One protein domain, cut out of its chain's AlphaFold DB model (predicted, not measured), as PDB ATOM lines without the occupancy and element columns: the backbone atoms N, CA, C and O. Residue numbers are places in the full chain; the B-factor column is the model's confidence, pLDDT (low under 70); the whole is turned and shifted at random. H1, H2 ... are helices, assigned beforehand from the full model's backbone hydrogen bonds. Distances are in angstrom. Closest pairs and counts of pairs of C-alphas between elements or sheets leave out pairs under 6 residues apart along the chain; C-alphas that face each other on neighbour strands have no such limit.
ATOM      1  N   GLU A   4      48.927  90.319  -0.643       92.38
ATOM      2  CA  GLU A   4      49.143  91.575   0.060       92.38
ATOM      3  C   GLU A   4      50.564  91.658   0.639       92.38
ATOM      4  O   GLU A   4      51.122  90.637   1.057       92.38
ATOM      5  N   PRO A   5      51.165  92.862   0.720       91.88
ATOM      6  CA  PRO A   5      52.508  93.035   1.276       91.88
ATOM      7  C   PRO A   5      52.656  92.480   2.697       91.88
ATOM      8  O   PRO A   5      53.698  91.933   3.049       91.88
ATOM      9  N   CYS A   6      51.603  92.570   3.516       92.12
ATOM     10  CA  CYS A   6      51.595  92.020   4.870       92.12
ATOM     11  C   CYS A   6      51.710  90.487   4.890       92.12
ATOM     12  O   CYS A   6      52.444  89.956   5.719       92.12
ATOM     13  N   GLN A   7      51.064  89.785   3.952       92.44
ATOM     14  CA  GLN A   7      51.168  88.325   3.823       92.44
ATOM     15  C   GLN A   7      52.585  87.918   3.413       92.44
ATOM     16  O   GLN A   7      53.154  86.979   3.958       92.44
ATOM     17  N   ILE A   8      53.175  88.662   2.474       93.38
ATOM     18  CA  ILE A   8      54.542  88.421   2.008       93.38
ATOM     19  C   ILE A   8      55.540  88.658   3.144       93.38
ATOM     20  O   ILE A   8      56.421  87.835   3.361       93.38
ATOM     21  N   ASN A   9      55.395  89.752   3.893       93.69
ATOM     22  CA  ASN A   9      56.288  90.074   5.005       93.69
ATOM     23  C   ASN A   9      56.196  89.045   6.139       93.69
ATOM     24  O   ASN A   9      57.233  88.650   6.664       93.69
ATOM     25  N   ALA A  10      54.993  88.570   6.475       93.38
ATOM     26  CA  ALA A  10      54.813  87.502   7.460       93.38
ATOM     27  C   ALA A  10      55.534  86.208   7.039       93.38
ATOM     28  O   ALA A  10      56.262  85.617   7.838       93.38
ATOM     29  N   ALA A  11      55.419  85.828   5.764       93.81
ATOM     30  CA  ALA A  11      56.110  84.662   5.225       93.81
ATOM     31  C   ALA A  11      57.635  84.859   5.193       93.81
ATOM     32  O   ALA A  11      58.385  83.936   5.490       93.81
ATOM     33  N   VAL A  12      58.125  86.069   4.901       92.50
ATOM     34  CA  VAL A  12      59.564  86.372   4.972       92.50
ATOM     35  C   VAL A  12      60.098  86.207   6.393       92.50
ATOM     36  O   VAL A  12      61.159  85.615   6.566       92.50
ATOM     37  N   VAL A  13      59.378  86.691   7.407       90.81
ATOM     38  CA  VAL A  13      59.785  86.522   8.810       90.81
ATOM     39  C   VAL A  13      59.862  85.039   9.176       90.81
ATOM     40  O   VAL A  13      60.883  84.593   9.695       90.81
ATOM     41  N   GLU A  14      58.830  84.258   8.854       90.69
ATOM     42  CA  GLU A  14      58.801  82.823   9.165       90.69
ATOM     43  C   GLU A  14      59.885  82.036   8.405       90.69
ATOM     44  O   GLU A  14      60.526  81.154   8.974       90.69
ATOM     45  N   LEU A  15      60.150  82.382   7.142       90.19
ATOM     46  CA  LEU A  15      61.251  81.812   6.367       90.19
ATOM     47  C   LEU A  15      62.599  82.052   7.053       90.19
ATOM     48  O   LEU A  15      63.381  81.116   7.189       90.19
ATOM     49  N   LEU A  16      62.877  83.295   7.461       88.19
ATOM     50  CA  LEU A  16      64.150  83.661   8.087       88.19
ATOM     51  C   LEU A  16      64.355  82.950   9.427       88.19
ATOM     52  O   LEU A  16      65.472  82.527   9.715       88.19
ATOM     53  N   MET A  17      63.276  82.757  10.194       85.94
ATOM     54  CA  MET A  17      63.293  81.920  11.398       85.94
ATOM     55  C   MET A  17      63.611  80.453  11.073       85.94
ATOM     56  O   MET A  17      64.355  79.816  11.807       85.94
ATOM     57  N   ARG A  18      63.067  79.904   9.976       83.56
ATOM     58  CA  ARG A  18      63.253  78.493   9.583       83.56
ATOM     59  C   ARG A  18      64.658  78.165   9.091       83.56
ATOM     60  O   ARG A  18      65.150  77.084   9.391       83.56
ATOM     61  N   ILE A  19      65.287  79.069   8.345       79.06
ATOM     62  CA  ILE A  19      66.637  78.848   7.797       79.06
ATOM     63  C   ILE A  19      67.750  79.216   8.787       79.06
ATOM     64  O   ILE A  19      68.901  79.321   8.371       79.06
ATOM     65  N   ASP A  20      67.392  79.469  10.055       71.69
ATOM     66  CA  ASP A  20      68.285  79.929  11.123       71.69
ATOM     67  C   ASP A  20      69.287  80.964  10.593       71.69
ATOM     68  O   ASP A  20      70.503  80.821  10.729       71.69
ATOM     69  N   ALA A  21      68.782  81.969   9.860       62.22
ATOM     70  CA  ALA A  21      69.623  83.004   9.275       62.22
ATOM     71  C   ALA A  21      70.253  83.797  10.425       62.22
ATOM     72  O   ALA A  21      69.652  84.761  10.895       62.22
ATOM     73  N   ARG A  22      71.419  83.309  10.884       52.72
ATOM     74  CA  ARG A  22      72.238  83.752  12.022       52.72
ATOM     75  C   ARG A  22      71.877  85.176  12.438       52.72
ATOM     76  O   ARG A  22      72.317  86.122  11.792       52.72
ATOM     77  N   ASP A  23      71.091  85.284  13.509       54.56
ATOM     78  CA  ASP A  23      70.778  86.527  14.220       54.56
ATOM     79  C   ASP A  23      70.143  87.641  13.369       54.56
ATOM     80  O   ASP A  23      70.854  88.521  12.908       54.56
ATOM     81  N   ASN A  24      68.807  87.613  13.193       59.94
ATOM     82  CA  ASN A  24      67.863  88.734  12.941       59.94
ATOM     83  C   ASN A  24      68.427  90.084  12.426       59.94
ATOM     84  O   ASN A  24      68.001  91.152  12.877       59.94
ATOM     85  N   ASP A  25      69.361  90.077  11.476       71.94
ATOM     86  CA  ASP A  25      69.952  91.311  10.987       71.94
ATOM     87  C   ASP A  25      68.873  92.023  10.161       71.94
ATOM     88  O   ASP A  25      68.337  91.450   9.199       71.94
ATOM     89  N   PRO A  26      68.510  93.267  10.516       79.75
ATOM     90  CA  PRO A  26      67.407  93.960   9.866       79.75
ATOM     91  C   PRO A  26      67.646  94.130   8.362       79.75
ATOM     92  O   PRO A  26      66.689  94.150   7.592       79.75
ATOM     93  N   ARG A  27      68.906  94.148   7.905       85.69
ATOM     94  CA  ARG A  27      69.247  94.251   6.480       85.69
ATOM     95  C   ARG A  27      68.954  92.954   5.737       85.69
ATOM     96  O   ARG A  27      68.626  92.998   4.551       85.69
ATOM     97  N   VAL A  28      69.057  91.801   6.405       84.88
ATOM     98  CA  VAL A  28      68.647  90.509   5.835       84.88
ATOM     99  C   VAL A  28      67.138  90.513   5.628       84.88
ATOM    100  O   VAL A  28      66.687  90.254   4.510       84.88
ATOM    101  N   TYR A  29      66.361  90.910   6.640       87.88
ATOM    102  CA  TYR A  29      64.914  91.076   6.489       87.88
ATOM    103  C   TYR A  29      64.561  92.053   5.360       87.88
ATOM    104  O   TYR A  29      63.794  91.694   4.466       87.88
ATOM    105  N   GLU A  30      65.155  93.249   5.333       90.50
ATOM    106  CA  GLU A  30      64.891  94.248   4.291       90.50
ATOM    107  C   GLU A  30      65.202  93.719   2.889       90.50
ATOM    108  O   GLU A  30      64.429  93.933   1.953       90.50
ATOM    109  N   ARG A  31      66.309  92.985   2.724       90.69
ATOM    110  CA  ARG A  31      66.692  92.405   1.432       90.69
ATOM    111  C   ARG A  31      65.671  91.378   0.953       90.69
ATOM    112  O   ARG A  31      65.261  91.432  -0.209       90.69
ATOM    113  N   TYR A  32      65.262  90.459   1.826       91.19
ATOM    114  CA  TYR A  32      64.275  89.434   1.488       91.19
ATOM    115  C   TYR A  32      62.890  90.047   1.261       91.19
ATOM    116  O   TYR A  32      62.255  89.748   0.250       91.19
ATOM    117  N   SER A  33      62.452  90.961   2.129       92.81
ATOM    118  CA  SER A  33      61.182  91.675   1.982       92.81
ATOM    119  C   SER A  33      61.134  92.445   0.662       92.81
ATOM    120  O   SER A  33      60.175  92.295  -0.096       92.81
ATOM    121  N   ARG A  34      62.191  93.190   0.309       94.75
ATOM    122  CA  ARG A  34      62.264  93.928  -0.961       94.75
ATOM    123  C   ARG A  34      62.214  93.003  -2.173       94.75
ATOM    124  O   ARG A  34      61.552  93.326  -3.158       94.75
ATOM    125  N   PHE A  35      62.898  91.862  -2.119       94.19
ATOM    126  CA  PHE A  35      62.875  90.890  -3.208       94.19
ATOM    127  C   PHE A  35      61.480  90.277  -3.387       94.19
ATOM    128  O   PHE A  35      60.937  90.309  -4.492       94.19
ATOM    129  N   TRP A  36      60.880  89.769  -2.311       95.25
ATOM    130  CA  TRP A  36      59.604  89.056  -2.362       95.25
ATOM    131  C   TRP A  36      58.394  89.969  -2.579       95.25
ATOM    132  O   TRP A  36      57.416  89.532  -3.181       95.25
ATOM    133  N   ASN A  37      58.467  91.243  -2.182       93.75
ATOM    134  CA  ASN A  37      57.473  92.256  -2.556       93.75
ATOM    135  C   ASN A  37      57.684  92.817  -3.974       93.75
ATOM    136  O   ASN A  37      56.755  93.385  -4.547       93.75
ATOM    137  N   GLY A  38      58.883  92.665  -4.540       93.62
ATOM    138  CA  GLY A  38      59.236  93.114  -5.885       93.62
ATOM    139  C   GLY A  38      59.317  91.950  -6.883       93.62
ATOM    140  O   GLY A  38      58.302  91.308  -7.152       93.62
ATOM    141  N   PRO A  39      60.499  91.661  -7.459       91.44
ATOM    142  CA  PRO A  39      60.647  90.681  -8.543       91.44
ATOM    143  C   PRO A  39      60.230  89.250  -8.157       91.44
ATOM    144  O   PRO A  39      59.757  88.500  -9.006       91.44
ATOM    145  N   GLY A  40      60.353  88.866  -6.883       92.06
ATOM    146  CA  GLY A  40      59.919  87.560  -6.381       92.06
ATOM    147  C   GLY A  40      58.401  87.424  -6.220       92.06
ATOM    148  O   GLY A  40      57.900  86.306  -6.076       92.06
ATOM    149  N   ARG A  41      57.642  88.529  -6.275       93.88
ATOM    150  CA  ARG A  41      56.189  88.526  -6.039       93.88
ATOM    151  C   ARG A  41      55.438  87.700  -7.072       93.88
ATOM    152  O   ARG A  41      54.488  87.010  -6.716       93.88
ATOM    153  N   GLU A  42      55.866  87.734  -8.332       93.88
ATOM    154  CA  GLU A  42      55.225  86.945  -9.389       93.88
ATOM    155  C   GLU A  42      55.366  85.436  -9.127       93.88
ATOM    156  O   GLU A  42      54.410  84.679  -9.298       93.88
ATOM    157  N   ILE A  43      56.534  85.004  -8.643       92.19
ATOM    158  CA  ILE A  43      56.799  83.604  -8.292       92.19
ATOM    159  C   ILE A  43      55.863  83.167  -7.161       92.19
ATOM    160  O   ILE A  43      55.218  82.123  -7.271       92.19
ATOM    161  N   LEU A  44      55.727  83.994  -6.118       93.50
ATOM    162  CA  LEU A  44      54.799  83.733  -5.015       93.50
ATOM    163  C   LEU A  44      53.352  83.686  -5.483       93.50
ATOM    164  O   LEU A  44      52.630  82.776  -5.106       93.50
ATOM    165  N   GLN A  45      52.920  84.624  -6.323       93.81
ATOM    166  CA  GLN A  45      51.543  84.663  -6.815       93.81
ATOM    167  C   GLN A  45      51.204  83.443  -7.674       93.81
ATOM    168  O   GLN A  45      50.116  82.886  -7.538       93.81
ATOM    169  N   ARG A  46      52.124  83.003  -8.541       93.12
ATOM    170  CA  ARG A  46      51.945  81.787  -9.349       93.12
ATOM    171  C   ARG A  46      51.957  80.530  -8.483       93.12
ATOM    172  O   ARG A  46      51.121  79.654  -8.677       93.12
ATOM    173  N   GLY A  47      52.864  80.451  -7.509       92.25
ATOM    174  CA  GLY A  47      52.903  79.346  -6.552       92.25
ATOM    175  C   GLY A  47      51.638  79.287  -5.695       92.25
ATOM    176  O   GLY A  47      51.044  78.222  -5.551       92.25
ATOM    177  N   ALA A  48      51.166  80.434  -5.211       93.62
ATOM    178  CA  ALA A  48      50.001  80.523  -4.342       93.62
ATOM    179  C   ALA A  48      48.700  80.097  -5.033       93.62
ATOM    180  O   ALA A  48      47.827  79.515  -4.397       93.62
ATOM    181  N   GLN A  49      48.587  80.300  -6.351       92.94
ATOM    182  CA  GLN A  49      47.463  79.774  -7.137       92.94
ATOM    183  C   GLN A  49      47.405  78.242  -7.156       92.94
ATOM    184  O   GLN A  49      46.331  77.680  -7.349       92.94
ATOM    185  N   ARG A  50      48.548  77.567  -6.986       90.00
ATOM    186  CA  ARG A  50      48.647  76.105  -7.038       90.00
ATOM    187  C   ARG A  50      48.650  75.453  -5.659       90.00
ATOM    188  O   ARG A  50      48.107  74.364  -5.519       90.00
ATOM    189  N   PHE A  51      49.295  76.083  -4.682       89.12
ATOM    190  CA  PHE A  51      49.558  75.486  -3.370       89.12
ATOM    191  C   PHE A  51      48.769  76.128  -2.229       89.12
ATOM    192  O   PHE A  51      48.638  75.502  -1.187       89.12
ATOM    193  N   GLY A  52      48.205  77.320  -2.436       91.69
ATOM    194  CA  GLY A  52      47.562  78.106  -1.387       91.69
ATOM    195  C   GLY A  52      48.336  79.382  -1.060       91.69
ATOM    196  O   GLY A  52      49.525  79.514  -1.347       91.69
ATOM    197  N   ALA A  53      47.628  80.352  -0.487       92.81
ATOM    198  CA  ALA A  53      48.174  81.651  -0.085       92.81
ATOM    199  C   ALA A  53      48.284  81.808   1.440       92.81
ATOM    200  O   ALA A  53      48.404  82.927   1.940       92.81
ATOM    201  N   ASP A  54      48.180  80.704   2.179       93.44
ATOM    202  CA  ASP A  54      48.495  80.662   3.602       93.44
ATOM    203  C   ASP A  54      50.008  80.819   3.833       93.44
ATOM    204  O   ASP A  54      50.821  80.637   2.922       93.44
ATOM    205  N   ASN A  55      50.383  81.197   5.057       91.50
ATOM    206  CA  ASN A  55      51.764  81.538   5.389       91.50
ATOM    207  C   ASN A  55      52.735  80.378   5.111       91.50
ATOM    208  O   ASN A  55      53.787  80.596   4.513       91.50
ATOM    209  N   ASP A  56      52.349  79.148   5.466       91.25
ATOM    210  CA  ASP A  56      53.196  77.966   5.298       91.25
ATOM    211  C   ASP A  56      53.439  77.653   3.816       91.25
ATOM    212  O   ASP A  56      54.584  77.463   3.392       91.25
ATOM    213  N   SER A  57      52.384  77.709   3.000       93.38
ATOM    214  CA  SER A  57      52.482  77.562   1.547       93.38
ATOM    215  C   SER A  57      53.420  78.597   0.929       93.38
ATOM    216  O   SER A  57      54.273  78.249   0.105       93.38
ATOM    217  N   LEU A  58      53.317  79.866   1.341       94.50
ATOM    218  CA  LEU A  58      54.203  80.929   0.863       94.50
ATOM    219  C   LEU A  58      55.660  80.661   1.251       94.50
ATOM    220  O   LEU A  58      56.537  80.734   0.389       94.50
ATOM    221  N   VAL A  59      55.927  80.276   2.499       93.38
ATOM    222  CA  VAL A  59      57.281  79.934   2.957       93.38
ATOM    223  C   VAL A  59      57.849  78.740   2.199       93.38
ATOM    224  O   VAL A  59      59.020  78.752   1.807       93.38
ATOM    225  N   ARG A  60      57.030  77.728   1.910       92.19
ATOM    226  CA  ARG A  60      57.445  76.564   1.126       92.19
ATOM    227  C   ARG A  60      57.838  76.947  -0.300       92.19
ATOM    228  O   ARG A  60      58.855  76.466  -0.801       92.19
ATOM    229  N   ILE A  61      57.084  77.847  -0.937       93.69
ATOM    230  CA  ILE A  61      57.412  78.388  -2.266       93.69
ATOM    231  C   ILE A  61      58.730  79.176  -2.222       93.69
ATOM    232  O   ILE A  61      59.582  78.993  -3.100       93.69
ATOM    233  N   MET A  62      58.926  80.023  -1.204       93.62
ATOM    234  CA  MET A  62      60.170  80.781  -1.029       93.62
ATOM    235  C   MET A  62      61.370  79.853  -0.849       93.62
ATOM    236  O   MET A  62      62.359  79.978  -1.569       93.62
ATOM    237  N   THR A  63      61.250  78.880   0.055       91.12
ATOM    238  CA  THR A  63      62.291  77.890   0.359       91.12
ATOM    239  C   THR A  63      62.672  77.102  -0.889       91.12
ATOM    240  O   THR A  63      63.850  77.001  -1.223       91.12
ATOM    241  N   TYR A  64      61.684  76.601  -1.639       90.69
ATOM    242  CA  TYR A  64      61.930  75.894  -2.895       90.69
ATOM    243  C   TYR A  64      62.686  76.760  -3.911       90.69
ATOM    244  O   TYR A  64      63.647  76.306  -4.531       90.69
ATOM    245  N   SER A  65      62.272  78.019  -4.068       90.88
ATOM    246  CA  SER A  65      62.900  78.950  -5.010       90.88
ATOM    247  C   SER A  65      64.357  79.224  -4.640       90.88
ATOM    248  O   SER A  65      65.228  79.192  -5.506       90.88
ATOM    249  N   LEU A  66      64.627  79.446  -3.353       88.44
ATOM    250  CA  LEU A  66      65.972  79.695  -2.846       88.44
ATOM    251  C   LEU A  66      66.861  78.458  -2.966       88.44
ATOM    252  O   LEU A  66      67.974  78.571  -3.468       88.44
ATOM    253  N   ASN A  67      66.357  77.275  -2.602       88.62
ATOM    254  CA  ASN A  67      67.092  76.018  -2.755       88.62
ATOM    255  C   ASN A  67      67.452  75.758  -4.215       88.62
ATOM    256  O   ASN A  67      68.591  75.408  -4.508       88.62
ATOM    257  N   ARG A  68      66.523  76.005  -5.148       88.75
ATOM    258  CA  ARG A  68      66.802  75.900  -6.584       88.75
ATOM    259  C   ARG A  68      67.943  76.829  -7.001       88.75
ATOM    260  O   ARG A  68      68.814  76.410  -7.760       88.75
ATOM    261  N   THR A  69      67.961  78.064  -6.502       86.69
ATOM    262  CA  THR A  69      69.062  79.004  -6.742       86.69
ATOM    263  C   THR A  69      70.368  78.525  -6.106       86.69
ATOM    264  O   THR A  69      71.393  78.571  -6.780       86.69
ATOM    265  N   CYS A  70      70.361  78.026  -4.867       84.94
ATOM    266  CA  CYS A  70      71.552  77.455  -4.231       84.94
ATOM    267  C   CYS A  70      72.123  76.306  -5.066       84.94
ATOM    268  O   CYS A  70      73.288  76.363  -5.448       84.94
ATOM    269  N   THR A  71      71.288  75.340  -5.460       85.75
ATOM    270  CA  THR A  71      71.696  74.207  -6.304       85.75
ATOM    271  C   THR A  71      72.290  74.667  -7.635       85.75
ATOM    272  O   THR A  71      73.324  74.150  -8.047       85.75
ATOM    273  N   MET A  72      71.697  75.671  -8.295       88.69
ATOM    274  CA  MET A  72      72.252  76.239  -9.535       88.69
ATOM    275  C   MET A  72      73.623  76.897  -9.341       88.69
ATOM    276  O   MET A  72      74.421  76.915 -10.271       88.69
TER     277      MET A  72
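This is residues 4 to 72 of the 82 residues of an uncharacterized protein of Candidatus Poseidoniales archaeon (UniProt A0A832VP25). Four helices at steep angles to one another make a chain of contacts: H2 packs on H1, H1 packs on the first part of H4, and the first part of H4 packs on H3, while H2 and H3, joined by a tight link, make a corner where they come close but do not clearly touch. The far part of H4, residues 66 to 72, sticks out from this body as a free arm. The printed part has 69 residues with four named helices, H1, H2, H3 and H4 in that order, and no named strand, and its class is all helix. It is compact, with a radius of gyration of the C-alphas of 11.2 A and spans of 32 by 29 by 20 A.

Start at Glu 4, the first printed residue, and find C-alpha 5 at (52.508, 93.035, 1.276); from there H1 runs through residues 5 to 18, 19.9 A long. After a short link of 7 residues, H2 holds residues 26 to 37 and is 16.0 A long. After a tight link of 3 residues, find C-alpha 41 at (56.189, 88.526, -6.039), where H3 begins; it holds residues 41 to 51 and is 14.9 A long. Another tight link of 3 residues leads to H4, the longest helix, residues 55 to 72, 25.9 A long, which ends at C-alpha 72 at (72.252, 76.239, -9.535).

Begin with H1, which touches H2 at a steep tilt of 51 degrees, opposite ways; their closest C-alphas, of Asn 9 and Ser 33, are 6.0 A apart. H2 and H3 are close but not clearly touching, with the closest C-alphas, of Phe 35 and Arg 41, 7.6 A apart. They run the same way at a steep tilt of 69.6 degrees, only just short of about perpendicular. H3 touches H4, with residues 57 to 62 of H4 alone, at a steep tilt of 63 degrees, opposite ways; look at Phe 51 and Ser 57, the closest C-alphas, 6.1 A apart. H4 touches H1, with residues 55 to 63 of H4 alone, at a steep tilt of 62 degrees, the same way, and the closest C-alphas, of Ala 11 and Asn 55, are 5.4 A apart. The packing is mostly crossed, with no touching pair at a shallow tilt. H1 and H3 are only just apart, with closest C-alphas 8.2 A from each other, and H2 and H4 are only just apart, with closest C-alphas 8.4 A from each other. In the backbones of H1, H2 and H4 every O i to N i+4 pair is within hydrogen-bond range; in H3 it is 6 of 7.

The C-alphas farthest apart, of Asp 23 and Arg 50, are 32.4 A apart, and those of Glu 4 and Met 72 are 29.3 A apart. The printed part has no cut, and no link is long. Look at the B-factor column for the confidence of the model: the mean pLDDT of the printed part is 88.4, and it is under 70 at residues 21 to 24, in the link from H1 to H2.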